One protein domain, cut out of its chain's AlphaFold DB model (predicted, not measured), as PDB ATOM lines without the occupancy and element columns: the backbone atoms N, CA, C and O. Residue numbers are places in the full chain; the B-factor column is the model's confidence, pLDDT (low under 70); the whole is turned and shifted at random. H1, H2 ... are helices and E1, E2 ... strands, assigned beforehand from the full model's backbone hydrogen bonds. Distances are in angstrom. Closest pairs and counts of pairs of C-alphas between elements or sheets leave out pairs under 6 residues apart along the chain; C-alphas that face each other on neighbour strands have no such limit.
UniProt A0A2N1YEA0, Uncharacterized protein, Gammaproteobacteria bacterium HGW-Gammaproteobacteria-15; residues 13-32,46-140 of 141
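AT A GLANCE: This is residues 13 to 32 and 46 to 140 of the 141 residues of an uncharacterized protein of Gammaproteobacteria bacterium HGW-Gammaproteobacteria-15 (UniProt A0A2N1YEA0). A strongly twisted antiparallel sheet, E1 E4 E3, has E4 and E1 nearest the middle of the whole, and a second small antiparallel sheet, the pair E2 E5, lies farther out; H1 packs on E2 and E5, and H3 only grazes E1 E4 E3. H1 meets the last turns of H3, the short H2 sits past the end of E1, and residues 46 to 57 loop out at the far side from H2. The printed part has 115 residues, with three named helices and five named strands in the order H1 E1 H2 E2 E3 E4 H3 E5, a mixed class of helices and strands. It is compact, with a radius of gyration of the C-alphas of 14.6 A and spans of 41 by 36 by 28 A.

HOW THE PARTS SIT: H1, residues 13 to 30, touches H3, residues 117 to 129, with its residues 23 to 27 alone; their closest C-alphas, of Lys 23 and Ile 128, are 6.3 A apart. They run opposite ways at a steep tilt of 37 degrees, only just beyond shallow. The closest C-alphas of H1 and E5, residues 132 to 138, are those of Glu 19 and Val 133, 6.5 A apart. E5 is antiparallel to E2, residues 81 to 86, at 154 degrees, with N 84 and O 135 at 2.9 A, within hydrogen-bond range. In the other sheet E4, residues 106 to 111, is the inner strand between E1, residues 58 to 66, and E3, residues 97 to 103. E1 bends by 69 degrees at residue 63; N 65 and O 107 of E1 and E4 are 2.8 A apart. E3 and E4 form a hairpin, with N 100 and O 108 at 2.8 A. H3 only grazes this sheet, with its residues 120 to 127. H2, residues 69 to 75, also only grazes it, and is apart from H1 and H3. In H3 every O i to N i+4 pair is within hydrogen-bond range; in H1 12 of 14 are, in H2 2 of 3.

IN THESE COORDINATES: H1 begins at C-alpha 13, (442.487, 427.214, 437.378), and is 26.4 A long. E1 measures 18.9 A, H2 9.9 A, E2 16.2 A, E3 18.2 A, E4 16.3 A and H3 18.1 A. E5, 17.7 A long, ends at C-alpha 138, (439.784, 417.068, 458.058).

THE WHOLE: The two C-alphas farthest apart, those of Gln 13 and Ala 50, are 42.7 A apart. Residues 33 to 45 are not printed, and C-alphas 32 and 46 stand 9.2 A apart across the cut. Of the links printed whole, E2 to E3 is short and the others are tight. Mean pLDDT of the printed part is 73.9; 40 residues are under 70, among them 21 to 32 and 74 to 84.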
ATOM      1  N   GLN A  13     443.771 426.548 437.641       50.12
ATOM      2  CA  GLN A  13     442.487 427.214 437.378       50.12
ATOM      3  C   GLN A  13     441.359 426.735 438.311       50.12
ATOM      4  O   GLN A  13     440.517 427.525 438.739       50.12
ATOM      5  N   GLU A  14     441.331 425.445 438.656       54.19
ATOM      6  CA  GLU A  14     440.369 424.899 439.620       54.19
ATOM      7  C   GLU A  14     440.684 425.375 441.039       54.19
ATOM      8  O   GLU A  14     439.767 425.667 441.806       54.19
ATOM      9  N   LEU A  15     441.972 425.517 441.371       61.81
ATOM     10  CA  LEU A  15     442.424 426.067 442.643       61.81
ATOM     11  C   LEU A  15     441.972 427.525 442.809       61.81
ATOM     12  O   LEU A  15     441.455 427.878 443.867       61.81
ATOM     13  N   GLU A  16     442.087 428.351 441.767       64.25
ATOM     14  CA  GLU A  16     441.608 429.741 441.771       64.25
ATOM     15  C   GLU A  16     440.084 429.842 441.915       64.25
ATOM     16  O   GLU A  16     439.574 430.659 442.690       64.25
ATOM     17  N   LEU A  17     439.335 429.008 441.184       68.75
ATOM     18  CA  LEU A  17     437.874 428.957 441.274       68.75
ATOM     19  C   LEU A  17     437.418 428.536 442.672       68.75
ATOM     20  O   LEU A  17     436.529 429.169 443.249       68.75
ATOM     21  N   LEU A  18     438.063 427.510 443.223       66.06
ATOM     22  CA  LEU A  18     437.810 427.000 444.560       66.06
ATOM     23  C   LEU A  18     438.173 428.051 445.613       66.06
ATOM     24  O   LEU A  18     437.371 428.343 446.493       66.06
ATOM     25  N   GLU A  19     439.326 428.704 445.495       69.81
ATOM     26  CA  GLU A  19     439.727 429.805 446.369       69.81
ATOM     27  C   GLU A  19     438.712 430.956 446.348       69.81
ATOM     28  O   GLU A  19     438.314 431.455 447.408       69.81
ATOM     29  N   ARG A  20     438.227 431.340 445.163       70.88
ATOM     30  CA  ARG A  20     437.181 432.356 445.007       70.88
ATOM     31  C   ARG A  20     435.881 431.942 445.699       70.88
ATOM     32  O   ARG A  20     435.311 432.743 446.441       70.88
ATOM     33  N   GLU A  21     435.425 430.708 445.490       68.19
ATOM     34  CA  GLU A  21     434.198 430.182 446.097       68.19
ATOM     35  C   GLU A  21     434.303 430.119 447.631       68.19
ATOM     36  O   GLU A  21     433.382 430.505 448.357       68.19
ATOM     37  N   LEU A  22     435.457 429.699 448.158       66.06
ATOM     38  CA  LEU A  22     435.711 429.652 449.596       66.06
ATOM     39  C   LEU A  22     435.689 431.031 450.233       66.06
ATOM     40  O   LEU A  22     435.030 431.226 451.256       66.06
ATOM     41  N   LYS A  23     436.375 431.994 449.616       68.06
ATOM     42  CA  LYS A  23     436.421 433.374 450.103       68.06
ATOM     43  C   LYS A  23     435.026 434.006 450.128       68.06
ATOM     44  O   LYS A  23     434.701 434.702 451.086       68.06
ATOM     45  N   GLN A  24     434.169 433.694 449.152       63.84
ATOM     46  CA  GLN A  24     432.763 434.119 449.144       63.84
ATOM     47  C   GLN A  24     431.928 433.456 450.258       63.84
ATOM     48  O   GLN A  24     431.133 434.122 450.925       63.84
ATOM     49  N   ASN A  25     432.111 432.155 450.501       57.03
ATOM     50  CA  ASN A  25     431.321 431.404 451.486       57.03
ATOM     51  C   ASN A  25     431.691 431.700 452.953       57.03
ATOM     52  O   ASN A  25     430.834 431.591 453.835       57.03
ATOM     53  N   VAL A  26     432.930 432.116 453.230       56.34
ATOM     54  CA  VAL A  26     433.375 432.532 454.578       56.34
ATOM     55  C   VAL A  26     432.583 433.744 455.072       56.34
ATOM     56  O   VAL A  26     432.144 433.769 456.221       56.34
ATOM     57  N   ILE A  27     432.309 434.705 454.185       46.50
ATOM     58  CA  ILE A  27     431.497 435.892 454.498       46.50
ATOM     59  C   ILE A  27     430.076 435.477 454.888       46.50
ATOM     60  O   ILE A  27     429.551 435.939 455.894       46.50
ATOM     61  N   ARG A  28     429.474 434.524 454.164       42.34
ATOM     62  CA  ARG A  28     428.147 433.984 454.506       42.34
ATOM     63  C   ARG A  28     428.111 433.288 455.865       42.34
ATOM     64  O   ARG A  28     427.081 433.319 456.530       42.34
ATOM     65  N   THR A  29     429.216 432.667 456.285       42.22
ATOM     66  CA  THR A  29     429.296 432.017 457.603       42.22
ATOM     67  C   THR A  29     429.522 433.016 458.736       42.22
ATOM     68  O   THR A  29     428.998 432.799 459.827       42.22
ATOM     69  N   ALA A  30     430.247 434.110 458.485       42.94
ATOM     70  CA  ALA A  30     430.356 435.240 459.411       42.94
ATOM     71  C   ALA A  30     429.040 436.043 459.509       42.94
ATOM     72  O   ALA A  30     428.691 436.515 460.587       42.94
ATOM     73  N   ASN A  31     428.268 436.104 458.418       42.69
ATOM     74  CA  ASN A  31     426.939 436.722 458.325       42.69
ATOM     75  C   ASN A  31     425.808 435.756 458.706       42.69
ATOM     76  O   ASN A  31     424.700 435.832 458.168       42.69
ATOM     77  N   SER A  32     426.070 434.833 459.630       40.72
ATOM     78  CA  SER A  32     425.025 434.036 460.259       40.72
ATOM     79  C   SER A  32     424.031 434.987 460.938       40.72
ATOM     80  O   SER A  32     424.227 435.375 462.081       40.72
ATOM     81  N   ILE A  46     429.511 439.097 465.506       70.31
ATOM     82  CA  ILE A  46     429.517 440.503 465.108       70.31
ATOM     83  C   ILE A  46     428.224 441.136 465.612       70.31
ATOM     84  O   ILE A  46     427.143 440.583 465.427       70.31
ATOM     85  N   THR A  47     428.345 442.257 466.317       75.62
ATOM     86  CA  THR A  47     427.196 442.911 466.945       75.62
ATOM     87  C   THR A  47     426.565 443.888 465.967       75.62
ATOM     88  O   THR A  47     427.267 444.704 465.375       75.62
ATOM     89  N   TYR A  48     425.247 443.825 465.827       79.50
ATOM     90  CA  TYR A  48     424.473 444.727 464.982       79.50
ATOM     91  C   TYR A  48     423.634 445.667 465.848       79.50
ATOM     92  O   TYR A  48     423.345 445.361 467.008       79.50
ATOM     93  N   ASP A  49     423.252 446.816 465.297       80.31
ATOM     94  CA  ASP A  49     422.237 447.656 465.927       80.31
ATOM     95  C   ASP A  49     420.855 446.974 465.917       80.31
ATOM     96  O   ASP A  49     420.641 445.959 465.252       80.31
ATOM     97  N   ALA A  50     419.890 447.543 466.647       75.88
ATOM     98  CA  ALA A  50     418.537 446.984 466.745       75.88
ATOM     99  C   ALA A  50     417.808 446.889 465.390       75.88
ATOM    100  O   ALA A  50     416.861 446.119 465.254       75.88
ATOM    101  N   SER A  51     418.241 447.663 464.392       78.56
ATOM    102  CA  SER A  51     417.675 447.652 463.043       78.56
ATOM    103  C   SER A  51     418.356 446.646 462.107       78.56
ATOM    104  O   SER A  51     417.859 446.399 461.013       78.56
ATOM    105  N   GLY A  52     419.494 446.074 462.512       78.31
ATOM    106  CA  GLY A  52     420.331 445.206 461.686       78.31
ATOM    107  C   GLY A  52     421.075 445.925 460.555       78.31
ATOM    108  O   GLY A  52     421.734 445.265 459.754       78.31
ATOM    109  N   ASN A  53     420.983 447.256 460.466       83.00
ATOM    110  CA  ASN A  53     421.532 448.028 459.346       83.00
ATOM    111  C   ASN A  53     422.973 448.475 459.573       83.00
ATOM    112  O   ASN A  53     423.691 448.737 458.607       83.00
ATOM    113  N   ASN A  54     423.405 448.556 460.831       83.31
ATOM    114  CA  ASN A  54     424.777 448.895 461.177       83.31
ATOM    115  C   ASN A  54     425.428 447.777 461.977       83.31
ATOM    116  O   ASN A  54     424.814 447.173 462.856       83.31
ATOM    117  N   VAL A  55     426.709 447.566 461.702       83.94
ATOM    118  CA  VAL A  55     427.607 446.805 462.560       83.94
ATOM    119  C   VAL A  55     428.165 447.752 463.613       83.94
ATOM    120  O   VAL A  55     428.645 448.840 463.290       83.94
ATOM    121  N   LEU A  56     428.082 447.355 464.878       83.50
ATOM    122  CA  LEU A  56     428.549 448.140 466.011       83.50
ATOM    123  C   LEU A  56     430.043 447.921 466.253       83.50
ATOM    124  O   LEU A  56     430.581 446.834 466.033       83.50
ATOM    125  N   ALA A  57     430.702 448.958 466.772       84.50
ATOM    126  CA  ALA A  57     432.056 448.824 467.288       84.50
ATOM    127  C   ALA A  57     432.057 447.817 468.445       84.50
ATOM    128  O   ALA A  57     431.346 448.000 469.435       84.50
ATOM    129  N   ASN A  58     432.863 446.765 468.341       73.31
ATOM    130  CA  ASN A  58     433.005 445.791 469.409       73.31
ATOM    131  C   ASN A  58     434.449 445.307 469.462       73.31
ATOM    132  O   ASN A  58     434.937 444.651 468.550       73.31
ATOM    133  N   SER A  59     435.142 445.621 470.555       59.59
ATOM    134  CA  SER A  59     436.529 445.203 470.767       59.59
ATOM    135  C   SER A  59     436.660 443.788 471.336       59.59
ATOM    136  O   SER A  59     437.777 443.349 471.584       59.59
ATOM    137  N   LYS A  60     435.554 443.093 471.623       62.72
ATOM    138  CA  LYS A  60     435.548 441.785 472.300       62.72
ATOM    139  C   LYS A  60     435.071 440.640 471.408       62.72
ATOM    140  O   LYS A  60     435.385 439.486 471.701       62.72
ATOM    141  N   THR A  61     434.305 440.931 470.360       64.81
ATOM    142  CA  THR A  61     433.762 439.919 469.443       64.81
ATOM    143  C   THR A  61     434.062 440.279 467.994       64.81
ATOM    144  O   THR A  61     434.185 441.448 467.633       64.81
ATOM    145  N   GLY A  62     434.249 439.257 467.164       70.94
ATOM    146  CA  GLY A  62     434.719 439.421 465.799       70.94
ATOM    147  C   GLY A  62     434.939 438.079 465.117       70.94
ATOM    148  O   GLY A  62     434.625 437.019 465.667       70.94
ATOM    149  N   ILE A  63     435.501 438.114 463.912       77.06
ATOM    150  CA  ILE A  63     435.781 436.892 463.156       77.06
ATOM    151  C   ILE A  63     436.902 436.141 463.862       77.06
ATOM    152  O   ILE A  63     438.039 436.608 463.917       77.06
ATOM    153  N   SER A  64     436.551 434.984 464.417       75.31
ATOM    154  CA  SER A  64     437.453 434.158 465.211       75.31
ATOM    155  C   SER A  64     438.501 433.467 464.347       75.31
ATOM    156  O   SER A  64     438.179 432.799 463.367       75.31
ATOM    157  N   LEU A  65     439.751 433.562 464.785       76.94
ATOM    158  CA  LEU A  65     440.926 432.967 464.169       76.94
ATOM    159  C   LEU A  65     441.667 432.121 465.212       76.94
ATOM    160  O   LEU A  65     441.935 432.556 466.334       76.94
ATOM    161  N   ALA A  66     442.024 430.894 464.848       75.25
ATOM    162  CA  ALA A  66     442.863 430.053 465.691       75.25
ATOM    163  C   ALA A  66     444.342 430.355 465.437       75.25
ATOM    164  O   ALA A  66     444.769 430.485 464.293       75.25
ATOM    165  N   ALA A  67     445.151 430.396 466.496       75.44
ATOM    166  CA  ALA A  67     446.580 430.692 466.370       75.44
ATOM    167  C   ALA A  67     447.403 429.560 465.719       75.44
ATOM    168  O   ALA A  67     448.565 429.780 465.372       75.44
ATOM    169  N   SER A  68     446.846 428.344 465.607       75.38
ATOM    170  CA  SER A  68     447.499 427.183 464.984       75.38
ATOM    171  C   SER A  68     446.501 426.082 464.598       75.38
ATOM    172  O   SER A  68     445.402 426.008 465.151       75.38
ATOM    173  N   ILE A  69     446.928 425.170 463.717       73.62
ATOM    174  CA  ILE A  69     446.158 423.975 463.324       73.62
ATOM    175  C   ILE A  69     445.850 423.083 464.538       73.62
ATOM    176  O   ILE A  69     444.710 422.671 464.711       73.62
ATOM    177  N   LYS A  70     446.811 422.899 465.454       74.62
ATOM    178  CA  LYS A  70     446.604 422.141 466.705       74.62
ATOM    179  C   LYS A  70     445.455 422.686 467.560       74.62
ATOM    180  O   LYS A  70     444.810 421.941 468.288       74.62
ATOM    181  N   GLN A  71     445.207 423.997 467.515       69.81
ATOM    182  CA  GLN A  71     444.068 424.598 468.217       69.81
ATOM    183  C   GLN A  71     442.761 424.389 467.447       69.81
ATOM    184  O   GLN A  71     441.733 424.123 468.063       69.81
ATOM    185  N   LEU A  72     442.794 424.425 466.111       70.25
ATOM    186  CA  LEU A  72     441.633 424.067 465.291       70.25
ATOM    187  C   LEU A  72     441.190 422.622 465.533       70.25
ATOM    188  O   LEU A  72     439.997 422.391 465.686       70.25
ATOM    189  N   GLU A  73     442.121 421.677 465.662       70.19
ATOM    190  CA  GLU A  73     441.823 420.273 465.991       70.19
ATOM    191  C   GLU A  73     441.060 420.115 467.311       70.19
ATOM    192  O   GLU A  73     440.183 419.261 467.418       70.19
ATOM    193  N   LYS A  74     441.342 420.969 468.301       68.94
ATOM    194  CA  LYS A  74     440.630 420.968 469.587       68.94
ATOM    195  C   LYS A  74     439.220 421.551 469.481       68.94
ATOM    196  O   LYS A  74     438.325 421.093 470.185       68.94
ATOM    197  N   ILE A  75     439.027 422.557 468.628       66.25
ATOM    198  CA  ILE A  75     437.779 423.336 468.534       66.25
ATOM    199  C   ILE A  75     436.792 422.713 467.535       66.25
ATOM    200  O   ILE A  75     435.579 422.732 467.745       66.25
ATOM    201  N   VAL A  76     437.293 422.164 466.431       65.69
ATOM    202  CA  VAL A  76     436.479 421.560 465.374       65.69
ATOM    203  C   VAL A  76     436.135 420.129 465.775       65.69
ATOM    204  O   VAL A  76     437.027 419.346 466.090       65.69
ATOM    205  N   ARG A  77     434.844 419.772 465.767       64.81
ATOM    206  CA  ARG A  77     434.394 418.403 466.078       64.81
ATOM    207  C   ARG A  77     434.962 417.390 465.063       64.81
ATOM    208  O   ARG A  77     435.141 417.767 463.900       64.81
ATOM    209  N   PRO A  78     435.217 416.131 465.469       68.88
ATOM    210  CA  PRO A  78     435.575 415.062 464.535       68.88
ATOM    211  C   PRO A  78     434.558 414.931 463.391       68.88
ATOM    212  O   PRO A  78     433.388 415.284 463.551       68.88
ATOM    213  N   GLY A  79     435.015 414.493 462.219       61.41
ATOM    214  CA  GLY A  79     434.186 414.302 461.024       61.41
ATOM    215  C   GLY A  79     433.862 415.584 460.244       61.41
ATOM    216  O   GLY A  79     433.380 415.519 459.110       61.41
ATOM    217  N   ILE A  80     434.160 416.769 460.789       60.28
ATOM    218  CA  ILE A  80     433.932 418.033 460.085       60.28
ATOM    219  C   ILE A  80     435.095 418.319 459.125       60.28
ATOM    220  O   ILE A  80     436.245 418.486 459.532       60.28
ATOM    221  N   LYS A  81     434.766 418.470 457.835       63.34
ATOM    222  CA  LYS A  81     435.686 418.957 456.797       63.34
ATOM    223  C   LYS A  81     435.542 420.477 456.657       63.34
ATOM    224  O   LYS A  81     434.462 420.961 456.315       63.34
ATOM    225  N   LYS A  82     436.609 421.236 456.911       67.75
ATOM    226  CA  LYS A  82     436.652 422.703 456.753       67.75
ATOM    227  C   LYS A  82     437.822 423.101 455.869       67.75
ATOM    228  O   LYS A  82     438.849 422.440 455.866       67.75
ATOM    229  N   TRP A  83     437.681 424.189 455.130       66.94
ATOM    230  CA  TRP A  83     438.817 424.798 454.447       66.94
ATOM    231  C   TRP A  83     439.572 425.710 455.400       66.94
ATOM    232  O   TRP A  83     438.962 426.356 456.254       66.94
ATOM    233  N   LEU A  84     440.894 425.732 455.266       68.12
ATOM    234  CA  LEU A  84     441.765 426.576 456.063       68.12
ATOM    235  C   LEU A  84     442.209 427.782 455.249       68.12
ATOM    236  O   LEU A  84     442.827 427.652 454.191       68.12
ATOM    237  N   LEU A  85     441.932 428.951 455.809       74.25
ATOM    238  CA  LEU A  85     442.497 430.214 455.373       74.25
ATOM    239  C   LEU A  85     443.542 430.641 456.402       74.25
ATOM    240  O   LEU A  85     443.265 430.648 457.602       74.25
ATOM    241  N   ALA A  86     444.737 430.975 455.932       74.94
ATOM    242  CA  ALA A  86     445.784 431.573 456.739       74.94
ATOM    243  C   ALA A  86     445.782 433.092 456.566       74.94
ATOM    244  O   ALA A  86     445.642 433.618 455.458       74.94
ATOM    245  N   VAL A  87     445.984 433.772 457.688       78.88
ATOM    246  CA  VAL A  87     446.076 435.226 457.789       78.88
ATOM    247  C   VAL A  87     447.439 435.558 458.372       78.88
ATOM    248  O   VAL A  87     447.853 434.936 459.354       78.88
ATOM    249  N   ASP A  88     448.138 436.521 457.774       78.06
ATOM    250  CA  ASP A  88     449.360 437.060 458.364       78.06
ATOM    251  C   ASP A  88     449.012 437.833 459.647       78.06
ATOM    252  O   ASP A  88     448.071 438.627 459.673       78.06
ATOM    253  N   ARG A  89     449.775 437.614 460.720       78.19
ATOM    254  CA  ARG A  89     449.609 438.343 461.989       78.19
ATOM    255  C   ARG A  89     449.921 439.833 461.850       78.19
ATOM    256  O   ARG A  89     449.446 440.620 462.659       78.19
ATOM    257  N   ASN A  90     450.684 440.202 460.827       79.31
ATOM    258  CA  ASN A  90     451.018 441.578 460.483       79.31
ATOM    259  C   ASN A  90     450.165 442.107 459.320       79.31
ATOM    260  O   ASN A  90     450.492 443.148 458.751       79.31
ATOM    261  N   ALA A  91     449.096 441.398 458.929       78.69
ATOM    262  CA  ALA A  91     448.224 441.848 457.855       78.69
ATOM    263  C   ALA A  91     447.654 443.237 458.178       78.69
ATOM    264  O   ALA A  91     447.009 443.435 459.212       78.69
ATOM    265  N   SER A  92     447.872 444.186 457.267       82.81
ATOM    266  CA  SER A  92     447.254 445.504 457.361       82.81
ATOM    267  C   SER A  92     445.741 445.348 457.271       82.81
ATOM    268  O   SER A  92     445.221 444.797 456.300       82.81
ATOM    269  N   MET A  93     445.037 445.849 458.281       87.00
ATOM    270  CA  MET A  93     443.578 445.864 458.291       87.00
ATOM    271  C   MET A  93     443.072 447.190 457.718       87.00
ATOM    272  O   MET A  93     443.677 448.233 457.973       87.00
ATOM    273  N   PRO A  94     441.983 447.180 456.933       88.75
ATOM    274  CA  PRO A  94     441.373 448.404 456.451       88.75
ATOM    275  C   PRO A  94     440.797 449.204 457.619       88.75
ATOM    276  O   PRO A  94     440.493 448.674 458.691       88.75
ATOM    277  N   GLU A  95     440.599 450.494 457.382       90.38
ATOM    278  CA  GLU A  95     440.008 451.398 458.361       90.38
ATOM    279  C   GLU A  95     438.667 450.855 458.890       90.38
ATOM    280  O   GLU A  95     437.795 450.439 458.121       90.38
ATOM    281  N   GLY A  96     438.503 450.877 460.213       89.44
ATOM    282  CA  GLY A  96     437.342 450.315 460.906       89.44
ATOM    283  C   GLY A  96     437.497 448.849 461.324       89.44
ATOM    284  O   GLY A  96     436.611 448.323 461.996       89.44
ATOM    285  N   PHE A  97     438.622 448.211 460.992       89.44
ATOM    286  CA  PHE A  97     438.979 446.868 461.440       89.44
ATOM    287  C   PHE A  97     440.327 446.868 462.152       89.44
ATOM    288  O   PHE A  97     441.212 447.672 461.865       89.44
ATOM    289  N   LYS A  98     440.508 445.917 463.066       89.94
ATOM    290  CA  LYS A  98     441.829 445.574 463.599       89.94
ATOM    291  C   LYS A  98     441.940 444.075 463.825       89.94
ATOM    292  O   LYS A  98     440.953 443.405 464.133       89.94
ATOM    293  N   LEU A  99     443.162 443.570 463.719       87.44
ATOM    294  CA  LEU A  99     443.502 442.236 464.179       87.44
ATOM    295  C   LEU A  99     443.859 442.324 465.666       87.44
ATOM    296  O   LEU A  99     444.696 443.134 466.058       87.44
ATOM    297  N   GLN A 100     443.202 441.526 466.498       86.06
ATOM    298  CA  GLN A 100     443.387 441.527 467.944       86.06
ATOM    299  C   GLN A 100     443.744 440.127 468.427       86.06
ATOM    300  O   GLN A 100     443.103 439.152 468.040       86.06
ATOM    301  N   GLN A 101     444.740 440.027 469.302       85.69
ATOM    302  CA  GLN A 101     445.004 438.801 470.041       85.69
ATOM    303  C   GLN A 101     444.122 438.767 471.290       85.69
ATOM    304  O   GLN A 101     444.291 439.591 472.186       85.69
ATOM    305  N   ASP A 102     443.190 437.820 471.358       79.69
ATOM    306  CA  ASP A 102     442.311 437.663 472.523       79.69
ATOM    307  C   ASP A 102     443.017 436.877 473.641       79.69
ATOM    308  O   ASP A 102     442.792 437.127 474.822       79.69
ATOM    309  N   ASN A 103     443.864 435.905 473.276       82.06
ATOM    310  CA  ASN A 103     444.757 435.177 474.183       82.06
ATOM    311  C   ASN A 103     445.896 434.482 473.401       82.06
ATOM    312  O   ASN A 103     446.035 434.638 472.188       82.06
ATOM    313  N   ALA A 104     446.715 433.669 474.074       76.69
ATOM    314  CA  ALA A 104     447.842 432.955 473.458       76.69
ATOM    315  C   ALA A 104     447.457 432.036 472.273       76.69
ATOM    316  O   ALA A 104     448.312 431.665 471.467       76.69
ATOM    317  N   HIS A 105     446.190 431.642 472.158       77.75
ATOM    318  CA  HIS A 105     445.710 430.648 471.198       77.75
ATOM    319  C   HIS A 105     444.609 431.159 470.266       77.75
ATOM    320  O   HIS A 105     444.222 430.444 469.337       77.75
ATOM    321  N   HIS A 106     444.123 432.380 470.481       76.69
ATOM    322  CA  HIS A 106     442.949 432.918 469.807       76.69
ATOM    323  C   HIS A 106     443.174 434.368 469.391       76.69
ATOM    324  O   HIS A 106     443.663 435.192 470.167       76.69
ATOM    325  N   TRP A 107     442.817 434.644 468.146       80.94
ATOM    326  CA  TRP A 107     442.851 435.958 467.528       80.94
ATOM    327  C   TRP A 107     441.468 436.274 466.965       80.94
ATOM    328  O   TRP A 107     440.700 435.370 466.639       80.94
ATOM    329  N   SER A 108     441.167 437.556 466.823       81.38
ATOM    330  CA  SER A 108     439.897 438.037 466.297       81.38
ATOM    331  C   SER A 108     440.133 439.201 465.341       81.38
ATOM    332  O   SER A 108     440.895 440.118 465.650       81.38
ATOM    333  N   VAL A 109     439.461 439.197 464.189       83.25
ATOM    334  CA  VAL A 109     439.278 440.420 463.391       83.25
ATOM    335  C   VAL A 109     438.065 441.141 463.953       83.25
ATOM    336  O   VAL A 109     436.946 440.636 463.842       83.25
ATOM    337  N   VAL A 110     438.287 442.286 464.592       86.06
ATOM    338  CA  VAL A 110     437.244 443.027 465.308       86.06
ATOM    339  C   VAL A 110     436.950 444.363 464.639       86.06
ATOM    340  O   VAL A 110     437.821 444.965 464.006       86.06
ATOM    341  N   VAL A 111     435.714 444.830 464.806       87.69
ATOM    342  CA  VAL A 111     435.229 446.094 464.249       87.69
ATOM    343  C   VAL A 111     435.499 447.219 465.247       87.69
ATOM    344  O   VAL A 111     435.084 447.146 466.405       87.69
ATOM    345  N   THR A 112     436.219 448.260 464.826       90.75
ATOM    346  CA  THR A 112     436.694 449.340 465.714       90.75
ATOM    347  C   THR A 112     435.808 450.577 465.725       90.75
ATOM    348  O   THR A 112     435.926 451.391 466.637       90.75
ATOM    349  N   ARG A 113     434.904 450.715 464.753       91.25
ATOM    350  CA  ARG A 113     433.901 451.782 464.701       91.25
ATOM    351  C   ARG A 113     432.577 451.255 464.180       91.25
ATOM    352  O   ARG A 113     432.555 450.285 463.430       91.25
ATOM    353  N   GLN A 114     431.490 451.929 464.532       90.38
ATOM    354  CA  GLN A 114     430.210 451.653 463.897       90.38
ATOM    355  C   GLN A 114     430.305 451.929 462.388       90.38
ATOM    356  O   GLN A 114     430.940 452.900 461.960       90.38
ATOM    357  N   MET A 115     429.701 451.058 461.585       91.81
ATOM    358  CA  MET A 115     429.640 451.215 460.133       91.81
ATOM    359  C   MET A 115     428.374 450.570 459.561       91.81
ATOM    360  O   MET A 115     427.878 449.602 460.144       91.81
ATOM    361  N   PRO A 116     427.860 451.057 458.419       91.88
ATOM    362  CA  PRO A 116     426.774 450.396 457.707       91.88
ATOM    363  C   PRO A 116     427.128 448.952 457.346       91.88
ATOM    364  O   PRO A 116     428.279 448.645 457.026       91.88
ATOM    365  N   LEU A 117     426.129 448.068 457.337       84.25
ATOM    366  CA  LEU A 117     426.302 446.658 456.982       84.25
ATOM    367  C   LEU A 117     426.933 446.487 455.593       84.25
ATOM    368  O   LEU A 117     427.823 445.663 455.422       84.25
ATOM    369  N   SER A 118     426.529 447.302 454.620       86.69
ATOM    370  CA  SER A 118     427.094 447.280 453.265       86.69
ATOM    371  C   SER A 118     428.579 447.667 453.232       86.69
ATOM    372  O   SER A 118     429.364 447.069 452.490       86.69
ATOM    373  N   GLU A 119     428.982 448.638 454.058       90.75
ATOM    374  CA  GLU A 119     430.384 449.027 454.223       90.75
ATOM    375  C   GLU A 119     431.177 447.881 454.860       90.75
ATOM    376  O   GLU A 119     432.230 447.500 454.344       90.75
ATOM    377  N   PHE A 120     430.645 447.302 455.942       86.06
ATOM    378  CA  PHE A 120     431.236 446.154 456.620       86.06
ATOM    379  C   PHE A 120     431.453 444.987 455.654       86.06
ATOM    380  O   PHE A 120     432.574 444.487 455.553       86.06
ATOM    381  N   GLU A 121     430.408 444.588 454.921       82.81
ATOM    382  CA  GLU A 121     430.462 443.478 453.973       82.81
ATOM    383  C   GLU A 121     431.541 443.730 452.928       82.81
ATOM    384  O   GLU A 121     432.405 442.880 452.744       82.81
ATOM    385  N   THR A 122     431.564 444.918 452.321       85.38
ATOM    386  CA  THR A 122     432.556 445.289 451.301       85.38
ATOM    387  C   THR A 122     433.984 445.226 451.843       85.38
ATOM    388  O   THR A 122     434.855 444.585 451.245       85.38
ATOM    389  N   LYS A 123     434.238 445.859 452.993       87.38
ATOM    390  CA  LYS A 123     435.575 445.916 453.595       87.38
ATOM    391  C   LYS A 123     436.054 444.545 454.051       87.38
ATOM    392  O   LYS A 123     437.218 444.211 453.831       87.38
ATOM    393  N   ILE A 124     435.182 443.715 454.626       80.19
ATOM    394  CA  ILE A 124     435.597 442.376 455.041       80.19
ATOM    395  C   ILE A 124     435.891 441.467 453.841       80.19
ATOM    396  O   ILE A 124     436.804 440.645 453.929       80.19
ATOM    397  N   GLN A 125     435.223 441.646 452.689       78.44
ATOM    398  CA  GLN A 125     435.627 440.921 451.474       78.44
ATOM    399  C   GLN A 125     437.038 441.313 451.042       78.44
ATOM    400  O   GLN A 125     437.815 440.442 450.661       78.44
ATOM    401  N   GLN A 126     437.382 442.603 451.120       79.88
ATOM    402  CA  GLN A 126     438.734 443.067 450.806       79.88
ATOM    403  C   GLN A 126     439.761 442.419 451.738       79.88
ATOM    404  O   GLN A 126     440.767 441.912 451.255       79.88
ATOM    405  N   VAL A 127     439.473 442.324 453.042       80.75
ATOM    406  CA  VAL A 127     440.333 441.616 454.007       80.75
ATOM    407  C   VAL A 127     440.528 440.149 453.611       80.75
ATOM    408  O   VAL A 127     441.659 439.695 453.443       80.75
ATOM    409  N   ILE A 128     439.432 439.409 453.424       77.19
ATOM    410  CA  ILE A 128     439.458 437.961 453.160       77.19
ATOM    411  C   ILE A 128     440.069 437.648 451.787       77.19
ATOM    412  O   ILE A 128     440.713 436.610 451.618       77.19
ATOM    413  N   LYS A 129     439.934 438.550 450.804       77.62
ATOM    414  CA  LYS A 129     440.539 438.405 449.471       77.62
ATOM    415  C   LYS A 129     442.053 438.213 449.547       77.62
ATOM    416  O   LYS A 129     442.598 437.496 448.711       77.62
ATOM    417  N   HIS A 130     442.713 438.790 450.546       76.50
ATOM    418  CA  HIS A 130     444.159 438.679 450.730       76.50
ATOM    419  C   HIS A 130     444.591 437.479 451.585       76.50
ATOM    420  O   HIS A 130     445.785 437.243 451.745       76.50
ATOM    421  N   TRP A 131     443.654 436.701 452.135       80.69
ATOM    422  CA  TRP A 131     443.989 435.514 452.922       80.69
ATOM    423  C   TRP A 131     444.394 434.357 452.015       80.69
ATOM    424  O   TRP A 131     443.821 434.165 450.941       80.69
ATOM    425  N   LYS A 132     445.373 433.569 452.458       74.62
ATOM    426  CA  LYS A 132     445.899 432.446 451.681       74.62
ATOM    427  C   LYS A 132     445.108 431.181 451.993       74.62
ATOM    428  O   LYS A 132     444.988 430.812 453.160       74.62
ATOM    429  N   VAL A 133     444.620 430.474 450.975       72.75
ATOM    430  CA  VAL A 133     444.116 429.107 451.163       72.75
ATOM    431  C   VAL A 133     445.313 428.193 451.408       72.75
ATOM    432  O   VAL A 133     446.227 428.128 450.592       72.75
ATOM    433  N   ILE A 134     445.339 427.507 452.553       70.12
ATOM    434  CA  ILE A 134     446.449 426.601 452.917       70.12
ATOM    435  C   ILE A 134     446.074 425.122 452.806       70.12
ATOM    436  O   ILE A 134     446.923 424.258 453.000       70.12
ATOM    437  N   GLY A 135     444.812 424.827 452.490       66.88
ATOM    438  CA  GLY A 135     444.336 423.478 452.216       66.88
ATOM    439  C   GLY A 135     443.033 423.144 452.928       66.88
ATOM    440  O   GLY A 135     442.332 424.009 453.467       66.88
ATOM    441  N   ARG A 136     442.704 421.855 452.920       67.69
ATOM    442  CA  ARG A 136     441.501 421.312 453.546       67.69
ATOM    443  C   ARG A 136     441.863 420.654 454.872       67.69
ATOM    444  O   ARG A 136     442.668 419.732 454.915       67.69
ATOM    445  N   PHE A 137     441.235 421.109 455.944       64.94
ATOM    446  CA  PHE A 137     441.291 420.469 457.247       64.94
ATOM    447  C   PHE A 137     440.217 419.393 457.358       64.94
ATOM    448  O   PHE A 137     439.027 419.643 457.132       64.94
ATOM    449  N   VAL A 138     440.649 418.198 457.738       62.81
ATOM    450  CA  VAL A 138     439.784 417.068 458.058       62.81
ATOM    451  C   VAL A 138     440.220 416.560 459.422       62.81
ATOM    452  O   VAL A 138     441.351 416.106 459.572       62.81
ATOM    453  N   ARG A 139     439.334 416.649 460.417       61.19
ATOM    454  CA  ARG A 139     439.554 415.967 461.692       61.19
ATOM    455  C   ARG A 139     438.981 414.561 461.586       61.19
ATOM    456  O   ARG A 139     437.763 414.411 461.487       61.19
ATOM    457  N   TYR A 140     439.856 413.567 461.585       64.88
ATOM    458  CA  TYR A 140     439.472 412.161 461.694       64.88
ATOM    459  C   TYR A 140     439.025 411.850 463.134       64.88
ATOM    460  O   TYR A 140     439.349 412.614 464.051       64.88
TER     461      TYR A 140